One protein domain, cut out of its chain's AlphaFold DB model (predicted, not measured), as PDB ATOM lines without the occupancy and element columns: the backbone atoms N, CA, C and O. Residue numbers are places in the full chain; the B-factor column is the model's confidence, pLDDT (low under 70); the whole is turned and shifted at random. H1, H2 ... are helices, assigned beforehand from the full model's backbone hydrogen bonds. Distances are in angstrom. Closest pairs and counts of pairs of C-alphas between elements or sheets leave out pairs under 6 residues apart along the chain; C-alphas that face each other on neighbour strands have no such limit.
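This is residues 11 to 104 of the 109 residues of the protein "Octanoyl-[GcvH]:protein N-octanoyltransferase" of bioreactor metagenome (UniProt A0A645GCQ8). What shape does the backbone make? It is an open, flat frame with an empty middle: H1, H2 and H3 follow along one side and round a corner, and the longest helix, H4, makes the opposite side. What builds it? The printed part has 94 residues with four named helices, H1 to H4 in chain order, and no named strand: all helix. It is extended, with a radius of gyration of the C-alphas of 20.6 A and spans of 54 by 44 by 20 A.

Which helices touch? H1, residues 11 to 25, H2, residues 45 to 48, H3, residues 55 to 68, and H4, residues 80 to 102, are apart from one another, with no C-alpha of one within 8 A of another. Are their backbones complete? In H1 every O i to N i+4 pair is within hydrogen-bond range, in H3 9 of 10 and in H4 18 of 19; H2 is too short for such a pair.

Where does H1 begin? C-alpha 11 is at (16.723, -26.983, 10.909), and H1 is 21.1 A long. Where does H4 end? C-alpha 102 is at (39.845, -10.596, 24.713); H4 measures 32.9 A, H3 20.0 A and H2 5.0 A.

Which links are long? H1 to H2, 19 residues, and H3 to H4, 11 residues. Is anything cut or uncertain? The printed part has no cut, and residues 101 to 104 have pLDDT under 70.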
ATOM      1  N   GLN A  11      15.942 -27.140  12.134       96.94
ATOM      2  CA  GLN A  11      16.723 -26.983  10.909       96.94
ATOM      3  C   GLN A  11      17.613 -25.736  10.978       96.94
ATOM      4  O   GLN A  11      18.822 -25.822  10.785       96.94
ATOM      5  N   GLN A  12      17.047 -24.588  11.363       97.62
ATOM      6  CA  GLN A  12      17.795 -23.339  11.523       97.62
ATOM      7  C   GLN A  12      18.885 -23.447  12.597       97.62
ATOM      8  O   GLN A  12      19.972 -22.897  12.423       97.62
ATOM      9  N   ARG A  13      18.627 -24.164  13.701       97.25
ATOM     10  CA  ARG A  13      19.653 -24.422  14.726       97.25
ATOM     11  C   ARG A  13      20.804 -25.256  14.161       97.25
ATOM     12  O   ARG A  13      21.960 -24.908  14.382       97.25
ATOM     13  N   GLY A  14      20.500 -26.316  13.411       96.56
ATOM     14  CA  GLY A  14      21.513 -27.136  12.746       96.56
ATOM     15  C   GLY A  14      22.326 -26.337  11.726       96.56
ATOM     16  O   GLY A  14      23.553 -26.392  11.731       96.56
ATOM     17  N   GLU A  15      21.655 -25.530  10.903       97.50
ATOM     18  CA  GLU A  15      22.296 -24.661   9.911       97.50
ATOM     19  C   GLU A  15      23.202 -23.608  10.546       97.50
ATOM     20  O   GLU A  15      24.282 -23.349  10.022       97.50
ATOM     21  N   MET A  16      22.795 -23.026  11.677       97.06
ATOM     22  CA  MET A  16      23.606 -22.061  12.417       97.06
ATOM     23  C   MET A  16      24.933 -22.674  12.873       97.06
ATOM     24  O   MET A  16      25.984 -22.076  12.657       97.06
ATOM     25  N   ILE A  17      24.901 -23.870  13.469       95.69
ATOM     26  CA  ILE A  17      26.121 -24.535  13.947       95.69
ATOM     27  C   ILE A  17      26.979 -25.026  12.779       95.69
ATOM     28  O   ILE A  17      28.200 -24.903  12.832       95.69
ATOM     29  N   ARG A  18      26.361 -25.526  11.701       95.06
ATOM     30  CA  ARG A  18      27.089 -25.882  10.477       95.06
ATOM     31  C   ARG A  18      27.865 -24.682   9.931       95.06
ATOM     32  O   ARG A  18      29.075 -24.787   9.763       95.06
ATOM     33  N   ARG A  19      27.192 -23.538   9.751       95.25
ATOM     34  CA  ARG A  19      27.825 -22.295   9.282       95.25
ATOM     35  C   ARG A  19      28.934 -21.839  10.217       95.25
ATOM     36  O   ARG A  19      29.997 -21.468   9.750       95.25
ATOM     37  N   PHE A  20      28.718 -21.908  11.530       94.56
ATOM     38  CA  PHE A  20      29.759 -21.568  12.498       94.56
ATOM     39  C   PHE A  20      31.049 -22.365  12.254       94.56
ATOM     40  O   PHE A  20      32.123 -21.774  12.224       94.56
ATOM     41  N   TYR A  21      30.958 -23.681  12.036       92.56
ATOM     42  CA  TYR A  21      32.143 -24.490  11.750       92.56
ATOM     43  C   TYR A  21      32.738 -24.223  10.367       92.56
ATOM     44  O   TYR A  21      33.956 -24.127  10.266       92.56
ATOM     45  N   GLU A  22      31.912 -24.076   9.330       91.31
ATOM     46  CA  GLU A  22      32.374 -23.754   7.972       91.31
ATOM     47  C   GLU A  22      33.189 -22.447   7.957       91.31
ATOM     48  O   GLU A  22      34.323 -22.429   7.477       91.31
ATOM     49  N   GLU A  23      32.654 -21.387   8.570       91.88
ATOM     50  CA  GLU A  23      33.292 -20.066   8.640       91.88
ATOM     51  C   GLU A  23      34.519 -20.043   9.562       91.88
ATOM     52  O   GLU A  23      35.474 -19.315   9.302       91.88
ATOM     53  N   SER A  24      34.519 -20.836  10.640       89.38
ATOM     54  CA  SER A  24      35.636 -20.858  11.600       89.38
ATOM     55  C   SER A  24      36.806 -21.727  11.141       89.38
ATOM     56  O   SER A  24      37.941 -21.475  11.536       89.38
ATOM     57  N   LEU A  25      36.542 -22.774  10.351       89.69
ATOM     58  CA  LEU A  25      37.580 -23.656   9.816       89.69
ATOM     59  C   LEU A  25      38.254 -23.064   8.581       89.69
ATOM     60  O   LEU A  25      39.428 -23.333   8.362       89.69
ATOM     61  N   GLN A  26      37.517 -22.311   7.754       84.62
ATOM     62  CA  GLN A  26      38.017 -21.703   6.510       84.62
ATOM     63  C   GLN A  26      38.720 -22.690   5.553       84.62
ATOM     64  O   GLN A  26      39.509 -22.288   4.705       84.62
ATOM     65  N   GLY A  27      38.426 -23.990   5.663       78.44
ATOM     66  CA  GLY A  27      39.076 -25.045   4.879       78.44
ATOM     67  C   GLY A  27      40.444 -25.506   5.401       78.44
ATOM     68  O   GLY A  27      41.067 -26.342   4.752       78.44
ATOM     69  N   GLU A  28      40.897 -25.015   6.556       83.88
ATOM     70  CA  GLU A  28      42.173 -25.392   7.171       83.88
ATOM     71  C   GLU A  28      42.073 -26.708   7.959       83.88
ATOM     72  O   GLU A  28      41.099 -26.972   8.678       83.88
ATOM     73  N   GLU A  29      43.122 -27.532   7.883       79.44
ATOM     74  CA  GLU A  29      43.261 -28.680   8.775       79.44
ATOM     75  C   GLU A  29      43.637 -28.194  10.173       79.44
ATOM     76  O   GLU A  29      44.739 -27.705  10.423       79.44
ATOM     77  N   THR A  30      42.718 -28.351  11.122       83.81
ATOM     78  CA  THR A  30      43.020 -28.050  12.521       83.81
ATOM     79  C   THR A  30      43.454 -29.308  13.256       83.81
ATOM     80  O   THR A  30      43.076 -30.428  12.911       83.81
ATOM     81  N   ARG A  31      44.197 -29.123  14.353       86.75
ATOM     82  CA  ARG A  31      44.556 -30.205  15.286       86.75
ATOM     83  C   ARG A  31      43.333 -31.002  15.780       86.75
ATOM     84  O   ARG A  31      43.496 -32.128  16.247       86.75
ATOM     85  N   TRP A  32      42.139 -30.411  15.729       84.12
ATOM     86  CA  TRP A  32      40.899 -30.986  16.230       84.12
ATOM     87  C   TRP A  32      39.938 -31.302  15.080       84.12
ATOM     88  O   TRP A  32      39.714 -30.495  14.184       84.12
ATOM     89  N   HIS A  33      39.308 -32.473  15.122       85.19
ATOM     90  CA  HIS A  33      38.248 -32.802  14.174       85.19
ATOM     91  C   HIS A  33      36.906 -32.313  14.712       85.19
ATOM     92  O   HIS A  33      36.369 -32.863  15.676       85.19
ATOM     93  N   PHE A  34      36.377 -31.264  14.090       88.31
ATOM     94  CA  PHE A  34      35.028 -30.775  14.350       88.31
ATOM     95  C   PHE A  34      33.998 -31.577  13.542       88.31
ATOM     96  O   PHE A  34      34.330 -32.124  12.488       88.31
ATOM     97  N   PRO A  35      32.751 -31.694  14.028       88.00
ATOM     98  CA  PRO A  35      31.732 -32.470  13.339       88.00
ATOM     99  C   PRO A  35      31.353 -31.828  11.999       88.00
ATOM    100  O   PRO A  35      31.099 -30.627  11.927       88.00
ATOM    101  N   ALA A  36      31.215 -32.653  10.960       90.00
ATOM    102  CA  ALA A  36      30.482 -32.277   9.757       90.00
ATOM    103  C   ALA A  36      28.985 -32.276  10.096       90.00
ATOM    104  O   ALA A  36      28.333 -33.320  10.110       90.00
ATOM    105  N   VAL A  37      28.469 -31.111  10.482       93.88
ATOM    106  CA  VAL A  37      27.095 -30.973  10.968       93.88
ATOM    107  C   VAL A  37      26.116 -31.190   9.819       93.88
ATOM    108  O   VAL A  37      26.084 -30.398   8.880       93.88
ATOM    109  N   ASP A  38      25.279 -32.219   9.933       96.31
ATOM    110  CA  ASP A  38      24.109 -32.425   9.082       96.31
ATOM    111  C   ASP A  38      22.851 -31.898   9.799       96.31
ATOM    112  O   ASP A  38      22.395 -32.506  10.770       96.31
ATOM    113  N   PRO A  39      22.263 -30.765   9.364       96.00
ATOM    114  CA  PRO A  39      21.023 -30.261   9.947       96.00
ATOM    115  C   PRO A  39      19.865 -31.266   9.898       96.00
ATOM    116  O   PRO A  39      19.055 -31.285  10.822       96.00
ATOM    117  N   ALA A  40      19.816 -32.127   8.873       95.81
ATOM    118  CA  ALA A  40      18.746 -33.106   8.697       95.81
ATOM    119  C   ALA A  40      18.849 -34.287   9.676       95.81
ATOM    120  O   ALA A  40      17.861 -34.986   9.905       95.81
ATOM    121  N   SER A  41      20.012 -34.496  10.302       94.81
ATOM    122  CA  SER A  41      20.188 -35.521  11.333       94.81
ATOM    123  C   SER A  41      19.659 -35.085  12.708       94.81
ATOM    124  O   SER A  41      19.804 -35.823  13.685       94.81
ATOM    125  N   MET A  42      19.097 -33.877  12.822       93.56
ATOM    126  CA  MET A  42      18.571 -33.315  14.063       93.56
ATOM    127  C   MET A  42      17.085 -32.986  13.923       93.56
ATOM    128  O   MET A  42      16.673 -32.353  12.959       93.56
ATOM    129  N   ALA A  43      16.287 -33.332  14.932       96.19
ATOM    130  CA  ALA A  43      14.848 -33.070  14.936       96.19
ATOM    131  C   ALA A  43      14.349 -32.648  16.322       96.19
ATOM    132  O   ALA A  43      14.997 -32.897  17.346       96.19
ATOM    133  N   ASN A  44      13.187 -32.000  16.358       98.00
ATOM    134  CA  ASN A  44      12.475 -31.739  17.604       98.00
ATOM    135  C   ASN A  44      11.704 -32.970  18.078       98.00
ATOM    136  O   ASN A  44      11.161 -33.728  17.281       98.00
ATOM    137  N   LEU A  45      11.518 -33.099  19.391       97.31
ATOM    138  CA  LEU A  45      10.631 -34.104  19.968       97.31
ATOM    139  C   LEU A  45       9.188 -33.952  19.460       97.31
ATOM    140  O   LEU A  45       8.524 -34.956  19.227       97.31
ATOM    141  N   ALA A  46       8.719 -32.712  19.269       97.62
ATOM    142  CA  ALA A  46       7.402 -32.437  18.697       97.62
ATOM    143  C   ALA A  46       7.231 -33.030  17.285       97.62
ATOM    144  O   ALA A  46       6.181 -33.587  16.980       97.62
ATOM    145  N   GLU A  47       8.274 -32.955  16.454       97.06
ATOM    146  CA  GLU A  47       8.287 -33.519  15.097       97.06
ATOM    147  C   GLU A  47       8.376 -35.048  15.146       97.06
ATOM    148  O   GLU A  47       7.573 -35.738  14.530       97.06
ATOM    149  N   LEU A  48       9.313 -35.585  15.935       97.19
ATOM    150  CA  LEU A  48       9.547 -37.029  16.039       97.19
ATOM    151  C   LEU A  48       8.346 -37.799  16.599       97.19
ATOM    152  O   LEU A  48       8.150 -38.964  16.265       97.19
ATOM    153  N   LEU A  49       7.567 -37.172  17.483       97.00
ATOM    154  CA  LEU A  49       6.365 -37.766  18.069       97.00
ATOM    155  C   LEU A  49       5.078 -37.391  17.332       97.00
ATOM    156  O   LEU A  49       4.015 -37.837  17.770       97.00
ATOM    157  N   ASP A  50       5.172 -36.569  16.283       97.12
ATOM    158  CA  ASP A  50       4.043 -35.998  15.543       97.12
ATOM    159  C   ASP A  50       2.983 -35.370  16.470       97.12
ATOM    160  O   ASP A  50       1.780 -35.637  16.396       97.12
ATOM    161  N   LYS A  51       3.450 -34.590  17.455       96.56
ATOM    162  CA  LYS A  51       2.598 -33.983  18.485       96.56
ATOM    163  C   LYS A  51       3.083 -32.586  18.847       96.56
ATOM    164  O   LYS A  51       4.269 -32.414  19.130       96.56
ATOM    165  N   PRO A  52       2.179 -31.598  18.962       96.19
ATOM    166  CA  PRO A  52       2.557 -30.305  19.507       96.19
ATOM    167  C   PRO A  52       3.042 -30.481  20.951       96.19
ATOM    168  O   PRO A  52       2.372 -31.107  21.775       96.19
ATOM    169  N   LEU A  53       4.224 -29.938  21.244       97.75
ATOM    170  CA  LEU A  53       4.829 -29.942  22.572       97.75
ATOM    171  C   LEU A  53       5.448 -28.582  22.874       97.75
ATOM    172  O   LEU A  53       6.128 -27.982  22.038       97.75
ATOM    173  N   THR A  54       5.271 -28.137  24.111       98.00
ATOM    174  CA  THR A  54       6.003 -27.023  24.707       98.00
ATOM    175  C   THR A  54       7.038 -27.537  25.707       98.00
ATOM    176  O   THR A  54       6.984 -28.673  26.186       98.00
ATOM    177  N   VAL A  55       7.995 -26.681  26.075       97.56
ATOM    178  CA  VAL A  55       8.962 -26.996  27.141       97.56
ATOM    179  C   VAL A  55       8.250 -27.250  28.476       97.56
ATOM    180  O   VAL A  55       8.685 -28.109  29.243       97.56
ATOM    181  N   ALA A  56       7.142 -26.548  28.741       98.00
ATOM    182  CA  ALA A  56       6.330 -26.759  29.936       98.00
ATOM    183  C   ALA A  56       5.709 -28.165  29.953       98.00
ATOM    184  O   ALA A  56       5.859 -28.865  30.954       98.00
ATOM    185  N   ASP A  57       5.136 -28.618  28.830       97.75
ATOM    186  CA  ASP A  57       4.556 -29.966  28.711       97.75
ATOM    187  C   ASP A  57       5.603 -31.053  28.971       97.75
ATOM    188  O   ASP A  57       5.355 -32.033  29.675       97.75
ATOM    189  N   VAL A  58       6.804 -30.893  28.405       97.06
ATOM    190  CA  VAL A  58       7.899 -31.852  28.604       97.06
ATOM    191  C   VAL A  58       8.372 -31.842  30.057       97.06
ATOM    192  O   VAL A  58       8.575 -32.911  30.636       97.06
ATOM    193  N   LYS A  59       8.492 -30.663  30.677       96.12
ATOM    194  CA  LYS A  59       8.841 -30.536  32.097       96.12
ATOM    195  C   LYS A  59       7.810 -31.235  32.983       96.12
ATOM    196  O   LYS A  59       8.197 -32.021  33.843       96.12
ATOM    197  N   GLU A  60       6.521 -31.004  32.756       97.00
ATOM    198  CA  GLU A  60       5.449 -31.658  33.510       97.00
ATOM    199  C   GLU A  60       5.495 -33.182  33.343       97.00
ATOM    200  O   GLU A  60       5.447 -33.916  34.331       97.00
ATOM    201  N   ARG A  61       5.685 -33.676  32.113       95.94
ATOM    202  CA  ARG A  61       5.824 -35.115  31.843       95.94
ATOM    203  C   ARG A  61       6.984 -35.725  32.620       95.94
ATOM    204  O   ARG A  61       6.791 -36.777  33.226       95.94
ATOM    205  N   ILE A  62       8.143 -35.070  32.651       95.44
ATOM    206  CA  ILE A  62       9.304 -35.528  33.428       95.44
ATOM    207  C   ILE A  62       8.960 -35.587  34.920       95.44
ATOM    208  O   ILE A  62       9.152 -36.627  35.548       95.44
ATOM    209  N   LEU A  63       8.384 -34.520  35.483       95.88
ATOM    210  CA  LEU A  63       7.991 -34.484  36.898       95.88
ATOM    211  C   LEU A  63       6.956 -35.572  37.234       95.88
ATOM    212  O   LEU A  63       7.074 -36.239  38.260       95.88
ATOM    213  N   SER A  64       6.002 -35.825  36.332       96.75
ATOM    214  CA  SER A  64       4.983 -36.869  36.497       96.75
ATOM    215  C   SER A  64       5.565 -38.282  36.563       96.75
ATOM    216  O   SER A  64       4.941 -39.181  37.122       96.75
ATOM    217  N   VAL A  65       6.727 -38.531  35.944       97.38
ATOM    218  CA  VAL A  65       7.387 -39.841  36.019       97.38
ATOM    219  C   VAL A  65       7.877 -40.077  37.442       97.38
ATOM    220  O   VAL A  65       7.682 -41.167  37.970       97.38
ATOM    221  N   PHE A  66       8.443 -39.068  38.101       96.50
ATOM    222  CA  PHE A  66       8.897 -39.200  39.484       96.50
ATOM    223  C   PHE A  66       7.736 -39.487  40.437       96.50
ATOM    224  O   PHE A  66       7.805 -40.459  41.192       96.50
ATOM    225  N   THR A  67       6.651 -38.711  40.348       94.94
ATOM    226  CA  THR A  67       5.489 -38.880  41.234       94.94
ATOM    227  C   THR A  67       4.787 -40.220  41.020       94.94
ATOM    228  O   THR A  67       4.471 -40.905  41.990       94.94
ATOM    229  N   ARG A  68       4.615 -40.662  39.764       97.12
ATOM    230  CA  ARG A  68       4.034 -41.984  39.451       97.12
ATOM    231  C   ARG A  68       4.877 -43.151  39.953       97.12
ATOM    232  O   ARG A  68       4.323 -44.199  40.257       97.12
ATOM    233  N   ASN A  69       6.190 -42.965  40.063       97.56
ATOM    234  CA  ASN A  69       7.103 -43.956  40.632       97.56
ATOM    235  C   ASN A  69       7.272 -43.809  42.157       97.56
ATOM    236  O   ASN A  69       8.236 -44.326  42.715       97.56
ATOM    237  N   GLY A  70       6.368 -43.094  42.837       96.56
ATOM    238  CA  GLY A  70       6.360 -42.973  44.297       96.56
ATOM    239  C   GLY A  70       7.430 -42.043  44.875       96.56
ATOM    240  O   GLY A  70       7.677 -42.084  46.076       96.56
ATOM    241  N   ASN A  71       8.070 -41.205  44.051       97.69
ATOM    242  CA  ASN A  71       9.046 -40.231  44.536       97.69
ATOM    243  C   ASN A  71       8.346 -38.952  44.998       97.69
ATOM    244  O   ASN A  71       7.486 -38.409  44.298       97.69
ATOM    245  N   THR A  72       8.791 -38.420  46.132       95.56
ATOM    246  CA  THR A  72       8.379 -37.103  46.623       95.56
ATOM    247  C   THR A  72       9.309 -36.035  46.063       95.56
ATOM    248  O   THR A  72      10.517 -36.069  46.289       95.56
ATOM    249  N   LEU A  73       8.745 -35.067  45.343       93.94
ATOM    250  CA  LEU A  73       9.484 -33.912  44.844       93.94
ATOM    251  C   LEU A  73       9.503 -32.823  45.920       93.94
ATOM    252  O   LEU A  73       8.453 -32.296  46.285       93.94
ATOM    253  N   LEU A  74      10.692 -32.488  46.415       93.62
ATOM    254  CA  LEU A  74      10.893 -31.408  47.378       93.62
ATOM    255  C   LEU A  74      11.441 -30.169  46.657       93.62
ATOM    256  O   LEU A  74      12.343 -30.312  45.825       93.62
ATOM    257  N   PRO A  75      10.929 -28.959  46.946       90.38
ATOM    258  CA  PRO A  75      11.553 -27.728  46.479       90.38
ATOM    259  C   PRO A  75      13.012 -27.661  46.941       90.38
ATOM    260  O   PRO A  75      13.318 -27.957  48.094       90.38
ATOM    261  N   GLY A  76      13.916 -27.272  46.042       90.00
ATOM    262  CA  GLY A  76      15.303 -27.011  46.415       90.00
ATOM    263  C   GLY A  76      15.408 -25.725  47.231       90.00
ATOM    264  O   GLY A  76      14.819 -24.710  46.859       90.00
ATOM    265  N   GLU A  77      16.174 -25.758  48.318       92.94
ATOM    266  CA  GLU A  77      16.475 -24.575  49.126       92.94
ATOM    267  C   GLU A  77      17.809 -23.951  48.709       92.94
ATOM    268  O   GLU A  77      18.839 -24.625  48.633       92.94
ATOM    269  N   TYR A  78      17.801 -22.639  48.484       93.12
ATOM    270  CA  TYR A  78      18.994 -21.860  48.151       93.12
ATOM    271  C   TYR A  78      19.582 -21.233  49.416       93.12
ATOM    272  O   TYR A  78      19.409 -20.045  49.676       93.12
ATOM    273  N   ASN A  79      20.235 -22.053  50.240       95.25
ATOM    274  CA  ASN A  79      20.871 -21.574  51.468       95.25
ATOM    275  C   ASN A  79      22.154 -20.769  51.191       95.25
ATOM    276  O   ASN A  79      22.733 -20.830  50.104       95.25
ATOM    277  N   GLU A  80      22.621 -20.040  52.206       96.69
ATOM    278  CA  GLU A  80      23.788 -19.152  52.111       96.69
ATOM    279  C   GLU A  80      25.045 -19.868  51.605       96.69
ATOM    280  O   GLU A  80      25.773 -19.324  50.776       96.69
ATOM    281  N   ARG A  81      25.276 -21.113  52.044       96.31
ATOM    282  CA  ARG A  81      26.421 -21.913  51.594       96.31
ATOM    283  C   ARG A  81      26.345 -22.196  50.095       96.31
ATOM    284  O   ARG A  81      27.322 -21.963  49.389       96.31
ATOM    285  N   LEU A  82      25.196 -22.669  49.608       96.19
ATOM    286  CA  LEU A  82      24.994 -22.954  48.185       96.19
ATOM    287  C   LEU A  82      25.125 -21.684  47.340       96.19
ATOM    288  O   LEU A  82      25.740 -21.717  46.276       96.19
ATOM    289  N   MET A  83      24.590 -20.562  47.821       97.44
ATOM    290  CA  MET A  83      24.715 -19.279  47.131       97.44
ATOM    291  C   MET A  83      26.170 -18.803  47.077       97.44
ATOM    292  O   MET A  83      26.627 -18.379  46.020       97.44
ATOM    293  N   ALA A  84      26.940 -18.946  48.158       97.56
ATOM    294  CA  ALA A  84      28.365 -18.610  48.162       97.56
ATOM    295  C   ALA A  84      29.184 -19.494  47.197       97.56
ATOM    296  O   ALA A  84      30.079 -19.007  46.492       97.56
ATOM    297  N   GLU A  85      28.862 -20.790  47.124       97.19
ATOM    298  CA  GLU A  85      29.453 -21.727  46.161       97.19
ATOM    299  C   GLU A  85      29.099 -21.342  44.714       97.19
ATOM    300  O   GLU A  85      29.984 -21.305  43.850       97.19
ATOM    301  N   TYR A  86      27.833 -20.995  44.460       96.94
ATOM    302  CA  TYR A  86      27.358 -20.515  43.164       96.94
ATOM    303  C   TYR A  86      28.091 -19.244  42.729       96.94
ATOM    304  O   TYR A  86      28.644 -19.223  41.630       96.94
ATOM    305  N   GLU A  87      28.175 -18.223  43.585       97.88
ATOM    306  CA  GLU A  87      28.850 -16.960  43.257       97.88
ATOM    307  C   GLU A  87      30.330 -17.180  42.932       97.88
ATOM    308  O   GLU A  87      30.858 -16.653  41.949       97.88
ATOM    309  N   THR A  88      30.997 -18.053  43.693       97.88
ATOM    310  CA  THR A  88      32.385 -18.437  43.416       97.88
ATOM    311  C   THR A  88      32.520 -19.113  42.046       97.88
ATOM    312  O   THR A  88      33.435 -18.796  41.277       97.88
ATOM    313  N   ALA A  89      31.631 -20.056  41.717       97.44
ATOM    314  CA  ALA A  89      31.643 -20.751  40.430       97.44
ATOM    315  C   ALA A  89      31.314 -19.808  39.260       97.44
ATOM    316  O   ALA A  89      31.964 -19.870  38.211       97.44
ATOM    317  N   TYR A  90      30.356 -18.906  39.461       97.12
ATOM    318  CA  TYR A  90      29.908 -17.923  38.487       97.12
ATOM    319  C   TYR A  90      30.995 -16.890  38.178       97.12
ATOM    320  O   TYR A  90      31.302 -16.658  37.006       97.12
ATOM    321  N   ALA A  91      31.669 -16.351  39.200       96.94
ATOM    322  CA  ALA A  91      32.805 -15.445  39.024       96.94
ATOM    323  C   ALA A  91      33.951 -16.110  38.240       96.94
ATOM    324  O   ALA A  91      34.503 -15.519  37.311       96.94
ATOM    325  N   LYS A  92      34.270 -17.377  38.550       96.06
ATOM    326  CA  LYS A  92      35.265 -18.155  37.789       96.06
ATOM    327  C   LYS A  92      34.848 -18.359  36.331       96.06
ATOM    328  O   LYS A  92      35.701 -18.294  35.452       96.06
ATOM    329  N   MET A  93      33.568 -18.628  36.068       95.38
ATOM    330  CA  MET A  93      33.047 -18.766  34.705       95.38
ATOM    331  C   MET A  93      33.164 -17.450  33.928       95.38
ATOM    332  O   MET A  93      33.691 -17.472  32.820       95.38
ATOM    333  N   LYS A  94      32.758 -16.313  34.514       94.12
ATOM    334  CA  LYS A  94      32.894 -14.989  33.878       94.12
ATOM    335  C   LYS A  94      34.334 -14.681  33.494       94.12
ATOM    336  O   LYS A  94      34.595 -14.413  32.329       94.12
ATOM    337  N   LYS A  95      35.262 -14.832  34.444       93.62
ATOM    338  CA  LYS A  95      36.686 -14.569  34.208       93.62
ATOM    339  C   LYS A  95      37.262 -15.418  33.066       93.62
ATOM    340  O   LYS A  95      38.088 -14.935  32.306       93.62
ATOM    341  N   ARG A  96      36.833 -16.679  32.924       91.88
ATOM    342  CA  ARG A  96      37.246 -17.528  31.788       91.88
ATOM    343  C   ARG A  96      36.630 -17.077  30.465       91.88
ATOM    344  O   ARG A  96      37.309 -17.110  29.449       91.88
ATOM    345  N   ASN A  97      35.367 -16.653  30.467       92.25
ATOM    346  CA  ASN A  97      34.708 -16.164  29.253       92.25
ATOM    347  C   ASN A  97      35.324 -14.843  28.760       92.25
ATOM    348  O   ASN A  97      35.413 -14.634  27.555       92.25
ATOM    349  N   GLU A  98      35.794 -13.980  29.667       91.19
ATOM    350  CA  GLU A  98      36.528 -12.752  29.317       91.19
ATOM    351  C   GLU A  98      37.812 -13.052  28.530       91.19
ATOM    352  O   GLU A  98      38.094 -12.365  27.555       91.19
ATOM    353  N   GLN A  99      38.546 -14.112  28.888       83.00
ATOM    354  CA  GLN A  99      39.771 -14.520  28.183       83.00
ATOM    355  C   GLN A  99      39.488 -14.940  26.735       83.00
ATOM    356  O   GLN A  99      40.200 -14.530  25.826       83.00
ATOM    357  N   VAL A 100      38.403 -15.692  26.511       80.75
ATOM    358  CA  VAL A 100      37.976 -16.099  25.160       80.75
ATOM    359  C   VAL A 100      37.591 -14.885  24.308       80.75
ATOM    360  O   VAL A 100      37.861 -14.869  23.111       80.75
ATOM    361  N   ASN A 101      37.001 -13.852  24.917       68.81
ATOM    362  CA  ASN A 101      36.596 -12.642  24.200       68.81
ATOM    363  C   ASN A 101      37.758 -11.667  23.933       68.81
ATOM    364  O   ASN A 101      37.739 -10.989  22.912       68.81
ATOM    365  N   GLN A 102      38.751 -11.576  24.823       56.59
ATOM    366  CA  GLN A 102      39.845 -10.596  24.713       56.59
ATOM    367  C   GLN A 102      41.024 -11.069  23.853       56.59
ATOM    368  O   GLN A 102      41.724 -10.239  23.280       56.59
ATOM    369  N   GLU A 103      41.264 -12.378  23.739       53.22
ATOM    370  CA  GLU A 103      42.445 -12.898  23.030       53.22
ATOM    371  C   GLU A 103      42.263 -13.022  21.503       53.22
ATOM    372  O   GLU A 103      43.242 -13.276  20.804       53.22
ATOM    373  N   GLN A 104      41.053 -12.821  20.957       51.69
ATOM    374  CA  GLN A 104      40.766 -13.062  19.529       51.69
ATOM    375  C   GLN A 104      40.230 -11.871  18.720       51.69
ATOM    376  O   GLN A 104      40.312 -11.919  17.495       51.69
TER     377      GLN A 104